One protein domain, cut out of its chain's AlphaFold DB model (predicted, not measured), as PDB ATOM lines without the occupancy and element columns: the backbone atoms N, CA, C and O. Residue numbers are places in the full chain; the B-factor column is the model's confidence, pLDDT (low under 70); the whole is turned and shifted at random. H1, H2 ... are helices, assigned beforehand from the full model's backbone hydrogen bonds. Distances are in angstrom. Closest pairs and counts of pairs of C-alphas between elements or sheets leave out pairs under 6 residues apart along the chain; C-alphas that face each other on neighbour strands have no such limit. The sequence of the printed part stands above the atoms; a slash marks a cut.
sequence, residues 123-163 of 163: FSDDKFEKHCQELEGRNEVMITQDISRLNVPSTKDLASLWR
ATOM      1  N   PHE A 123     153.412 197.871 178.312       79.44
ATOM      2  CA  PHE A 123     154.568 196.980 178.414       79.44
ATOM      3  C   PHE A 123     155.162 196.642 177.042       79.44
ATOM      4  O   PHE A 123     155.697 195.560 176.850       79.44
ATOM      5  N   SER A 124     155.001 197.527 176.054       86.62
ATOM      6  CA  SER A 124     155.763 197.396 174.805       86.62
ATOM      7  C   SER A 124     157.229 197.686 175.106       86.62
ATOM      8  O   SER A 124     157.484 198.652 175.827       86.62
ATOM      9  N   ASP A 125     158.159 196.912 174.549       85.88
ATOM     10  CA  ASP A 125     159.589 196.996 174.885       85.88
ATOM     11  C   ASP A 125     160.133 198.433 174.801       85.88
ATOM     12  O   ASP A 125     160.690 198.927 175.777       85.88
ATOM     13  N   ASP A 126     159.825 199.168 173.725       86.88
ATOM     14  CA  ASP A 126     160.239 200.571 173.551       86.88
ATOM     15  C   ASP A 126     159.741 201.499 174.678       86.88
ATOM     16  O   ASP A 126     160.445 202.398 175.144       86.88
ATOM     17  N   LYS A 127     158.488 201.308 175.119       84.50
ATOM     18  CA  LYS A 127     157.880 202.118 176.189       84.50
ATOM     19  C   LYS A 127     158.420 201.710 177.549       84.50
ATOM     20  O   LYS A 127     158.638 202.575 178.393       84.50
ATOM     21  N   PHE A 128     158.609 200.412 177.756       84.62
ATOM     22  CA  PHE A 128     159.139 199.855 178.987       84.62
ATOM     23  C   PHE A 128     160.580 200.315 179.211       84.62
ATOM     24  O   PHE A 128     160.890 200.826 180.283       84.62
ATOM     25  N   GLU A 129     161.436 200.233 178.190       88.44
ATOM     26  CA  GLU A 129     162.822 200.694 178.265       88.44
ATOM     27  C   GLU A 129     162.896 202.195 178.555       88.44
ATOM     28  O   GLU A 129     163.585 202.612 179.488       88.44
ATOM     29  N   LYS A 130     162.111 203.009 177.838       88.69
ATOM     30  CA  LYS A 130     162.011 204.446 178.113       88.69
ATOM     31  C   LYS A 130     161.556 204.722 179.551       88.69
ATOM     32  O   LYS A 130     162.103 205.601 180.213       88.69
ATOM     33  N   HIS A 131     160.581 203.970 180.057       84.12
ATOM     34  CA  HIS A 131     160.103 204.130 181.427       84.12
ATOM     35  C   HIS A 131     161.171 203.724 182.456       84.12
ATOM     36  O   HIS A 131     161.298 204.378 183.487       84.12
ATOM     37  N   CYS A 132     161.966 202.686 182.186       85.31
ATOM     38  CA  CYS A 132     163.109 202.305 183.019       85.31
ATOM     39  C   CYS A 132     164.180 203.403 183.050       85.31
ATOM     40  O   CYS A 132     164.678 203.724 184.127       85.31
ATOM     41  N   GLN A 133     164.476 204.033 181.909       89.31
ATOM     42  CA  GLN A 133     165.374 205.192 181.843       89.31
ATOM     43  C   GLN A 133     164.821 206.383 182.642       89.31
ATOM     44  O   GLN A 133     165.554 207.034 183.374       89.31
ATOM     45  N   GLU A 134     163.513 206.652 182.578       87.38
ATOM     46  CA  GLU A 134     162.887 207.715 183.378       87.38
ATOM     47  C   GLU A 134     162.908 207.440 184.891       87.38
ATOM     48  O   GLU A 134     162.826 208.383 185.687       87.38
ATOM     49  N   LEU A 135     162.983 206.167 185.292       88.88
ATOM     50  CA  LEU A 135     163.125 205.735 186.683       88.88
ATOM     51  C   LEU A 135     164.583 205.779 187.167       88.88
ATOM     52  O   LEU A 135     164.812 205.758 188.380       88.88
ATOM     53  N   GLU A 136     165.557 205.876 186.260       88.75
ATOM     54  CA  GLU A 136     166.972 205.974 186.607       88.75
ATOM     55  C   GLU A 136     167.230 207.233 187.452       88.75
ATOM     56  O   GLU A 136     166.830 208.348 187.115       88.75
ATOM     57  N   GLY A 137     167.860 207.050 188.614       86.94
ATOM     58  CA  GLY A 137     168.147 208.143 189.548       86.94
ATOM     59  C   GLY A 137     166.952 208.638 190.375       86.94
ATOM     60  O   GLY A 137     167.122 209.555 191.183       86.94
ATOM     61  N   ARG A 138     165.756 208.041 190.244       89.88
ATOM     62  CA  ARG A 138     164.632 208.319 191.158       89.88
ATOM     63  C   ARG A 138     164.823 207.619 192.504       89.88
ATOM     64  O   ARG A 138     165.534 206.628 192.624       89.88
ATOM     65  N   ASN A 139     164.163 208.138 193.541       92.19
ATOM     66  CA  ASN A 139     164.189 207.491 194.851       92.19
ATOM     67  C   ASN A 139     163.358 206.192 194.856       92.19
ATOM     68  O   ASN A 139     162.377 206.065 194.123       92.19
ATOM     69  N   GLU A 140     163.720 205.260 195.738       90.00
ATOM     70  CA  GLU A 140     163.092 203.936 195.864       90.00
ATOM     71  C   GLU A 140     161.570 203.992 196.080       90.00
ATOM     72  O   GLU A 140     160.823 203.188 195.518       90.00
ATOM     73  N   VAL A 141     161.092 204.971 196.854       93.38
ATOM     74  CA  VAL A 141     159.659 205.150 197.130       93.38
ATOM     75  C   VAL A 141     158.906 205.509 195.850       93.38
ATOM     76  O   VAL A 141     157.844 204.947 195.587       93.38
ATOM     77  N   MET A 142     159.465 206.396 195.027       88.31
ATOM     78  CA  MET A 142     158.884 206.774 193.737       88.31
ATOM     79  C   MET A 142     158.916 205.621 192.742       88.31
ATOM     80  O   MET A 142     157.910 205.374 192.087       88.31
ATOM     81  N   ILE A 143     160.025 204.881 192.672       90.75
ATOM     82  CA  ILE A 143     160.141 203.699 191.807       90.75
ATOM     83  C   ILE A 143     159.067 202.671 192.176       90.75
ATOM     84  O   ILE A 143     158.326 202.202 191.315       90.75
ATOM     85  N   THR A 144     158.928 202.375 193.468       88.94
ATOM     86  CA  THR A 144     157.924 201.429 193.967       88.94
ATOM     87  C   THR A 144     156.509 201.908 193.648       88.94
ATOM     88  O   THR A 144     155.677 201.129 193.182       88.94
ATOM     89  N   GLN A 145     156.226 203.194 193.859       87.56
ATOM     90  CA  GLN A 145     154.916 203.770 193.579       87.56
ATOM     91  C   GLN A 145     154.573 203.729 192.083       87.56
ATOM     92  O   GLN A 145     153.477 203.284 191.734       87.56
ATOM     93  N   ASP A 146     155.486 204.143 191.209       85.94
ATOM     94  CA  ASP A 146     155.262 204.185 189.762       85.94
ATOM     95  C   ASP A 146     155.089 202.768 189.189       85.94
ATOM     96  O   ASP A 146     154.102 202.497 188.505       85.94
ATOM     97  N   ILE A 147     155.950 201.816 189.571       86.44
ATOM     98  CA  ILE A 147     155.836 200.411 189.143       86.44
ATOM     99  C   ILE A 147     154.552 199.763 189.682       86.44
ATOM    100  O   ILE A 147     153.891 198.998 188.972       86.44
ATOM    101  N   SER A 148     154.156 200.058 190.925       87.38
ATOM    102  CA  SER A 148     152.932 199.489 191.505       87.38
ATOM    103  C   SER A 148     151.677 199.891 190.729       87.38
ATOM    104  O   SER A 148     150.793 199.059 190.533       87.38
ATOM    105  N   ARG A 149     151.622 201.128 190.221       83.12
ATOM    106  CA  ARG A 149     150.497 201.640 189.424       83.12
ATOM    107  C   ARG A 149     150.419 201.020 188.032       83.12
ATOM    108  O   ARG A 149     149.324 200.905 187.495       83.12
ATOM    109  N   LEU A 150     151.552 200.607 187.463       80.75
ATOM    110  CA  LEU A 150     151.587 199.891 186.185       80.75
ATOM    111  C   LEU A 150     151.084 198.449 186.326       80.75
ATOM    112  O   LEU A 150     150.345 197.972 185.471       80.75
ATOM    113  N   ASN A 151     151.451 197.767 187.416       84.19
ATOM    114  CA  ASN A 151     151.014 196.392 187.685       84.19
ATOM    115  C   ASN A 151     149.560 196.316 188.160       84.19
ATOM    116  O   ASN A 151     148.830 195.393 187.804       84.19
ATOM    117  N   VAL A 152     149.149 197.280 188.984       85.62
ATOM    118  CA  VAL A 152     147.805 197.366 189.555       85.62
ATOM    119  C   VAL A 152     147.216 198.731 189.191       85.62
ATOM    120  O   VAL A 152     147.253 199.662 190.002       85.62
ATOM    121  N   PRO A 153     146.685 198.879 187.963       77.06
ATOM    122  CA  PRO A 153     146.066 200.124 187.540       77.06
ATOM    123  C   PRO A 153     144.846 200.435 188.402       77.06
ATOM    124  O   PRO A 153     144.103 199.539 188.817       77.06
ATOM    125  N   SER A 154     144.585 201.721 188.626       80.62
ATOM    126  CA  SER A 154     143.299 202.153 189.172       80.62
ATOM    127  C   SER A 154     142.165 201.682 188.261       80.62
ATOM    128  O   SER A 154     142.304 201.674 187.038       80.62
ATOM    129  N   THR A 155     141.001 201.368 188.832       79.38
ATOM    130  CA  THR A 155     139.797 201.025 188.056       79.38
ATOM    131  C   THR A 155     139.428 202.110 187.049       79.38
ATOM    132  O   THR A 155     138.961 201.803 185.957       79.38
ATOM    133  N   LYS A 156     139.680 203.380 187.387       80.06
ATOM    134  CA  LYS A 156     139.479 204.517 186.483       80.06
ATOM    135  C   LYS A 156     140.426 204.475 185.281       80.06
ATOM    136  O   LYS A 156     139.980 204.687 184.157       80.06
ATOM    137  N   ASP A 157     141.704 204.199 185.522       77.12
ATOM    138  CA  ASP A 157     142.735 204.176 184.479       77.12
ATOM    139  C   ASP A 157     142.536 202.957 183.575       77.12
ATOM    140  O   ASP A 157     142.556 203.070 182.350       77.12
ATOM    141  N   LEU A 158     142.199 201.813 184.174       77.94
ATOM    142  CA  LEU A 158     141.831 200.599 183.456       77.94
ATOM    143  C   LEU A 158     140.588 200.840 182.585       77.94
ATOM    144  O   LEU A 158     140.617 200.547 181.401       77.94
ATOM    145  N   ALA A 159     139.536 201.485 183.092       78.50
ATOM    146  CA  ALA A 159     138.351 201.800 182.285       78.50
ATOM    147  C   ALA A 159     138.633 202.730 181.085       78.50
ATOM    148  O   ALA A 159     137.860 202.742 180.128       78.50
ATOM    149  N   SER A 160     139.711 203.518 181.129       74.25
ATOM    150  CA  SER A 160     140.117 204.395 180.023       74.25
ATOM    151  C   SER A 160     140.963 203.693 178.958       74.25
ATOM    152  O   SER A 160     140.938 204.107 177.806       74.25
ATOM    153  N   LEU A 161     141.671 202.625 179.333       68.69
ATOM    154  CA  LEU A 161     142.532 201.831 178.448       68.69
ATOM    155  C   LEU A 161     141.753 200.870 177.540       68.69
ATOM    156  O   LEU A 161     142.280 200.432 176.523       68.69
ATOM    157  N   TRP A 162     140.521 200.527 177.919       63.50
ATOM    158  CA  TRP A 162     139.677 199.543 177.230       63.50
ATOM    159  C   TRP A 162     138.541 200.190 176.419       63.50
ATOM    160  O   TRP A 162     137.573 199.511 176.073       63.50
ATOM    161  N   ARG A 163     138.622 201.498 176.159       52.06
ATOM    162  CA  ARG A 163     137.639 202.267 175.389       52.06
ATOM    163  C   ARG A 163     138.247 202.720 174.068       52.06
ATOM    164  O   ARG A 163     137.504 202.682 173.066       52.06
TER     165      ARG A 163
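This is residues 123 to 163 of the 163 residues of an uncharacterized protein of Rhinocladiella mackenziei CBS 650.93 (UniProt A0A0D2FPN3). Three helices make an open, flat, loose shape with little contact between them, their centres at the corners of a triangle: H1 and H2 make a narrow V that closes near their link, residues 136 to 139, and H3 sits by itself beyond the far end of H2, with no helix touching another. Residues 124 to 130 and residues 136 to 142 stick out, the first mostly in H1 and the second round the turn into H2. The printed part has 41 residues with three named helices, in the order H1, H2, H3, and no named strand; the class is all helix. The whole is loose, with a radius of gyration of the C-alphas of 11.6 A, and its C-alphas span 34 by 23 by 10 A.

From the first printed residue, Phe 123, the backbone soon enters H1, residues 125 to 135. A tight link of 4 residues joins it to H2, residues 140 to 151. H1 and H2 are close but not clearly touching, with 1 pair of C-alphas within 8 A. Their closest C-alphas are those of Leu 135 and Ile 143, 6.3 A apart. The two helices run opposite ways at a shallow tilt of 26 degrees, and their centres are 13.2 A apart. A tight link of 3 residues leads from H2 to H3, residues 155 to 161. H2 and H3 are apart, with no C-alpha of the one within 8 A of the other. H1 and H3 are apart by the same measure. In H1, H2 and H3 every O i to N i+4 pair is within hydrogen-bond range.

H1 runs from Asp 125 to Leu 135 and is 15.1 A from first to last C-alpha. It begins with C-alpha 125 at (159.589, 196.996, 174.885). H2, the longest helix with 12 residues, runs from Glu 140 to Asn 151 and is 16.4 A from first to last C-alpha. Its first C-alpha, 140, is at (163.092, 203.936, 195.864). H3 has 7 residues, Thr 155 to Leu 161, and ends with C-alpha 161 at (142.532, 201.831, 178.448).

The two C-alphas farthest apart are those of Gly 137 and Arg 163, 34.1 A. The C-alphas of the first and last printed residues, Phe 123 and Arg 163, are 18.0 A apart. The printed part has no cut and no long link, and Arg 163 is the chain's last residue. The mean pLDDT of the printed part is 83.4, and residues 161 to 163 are under 70.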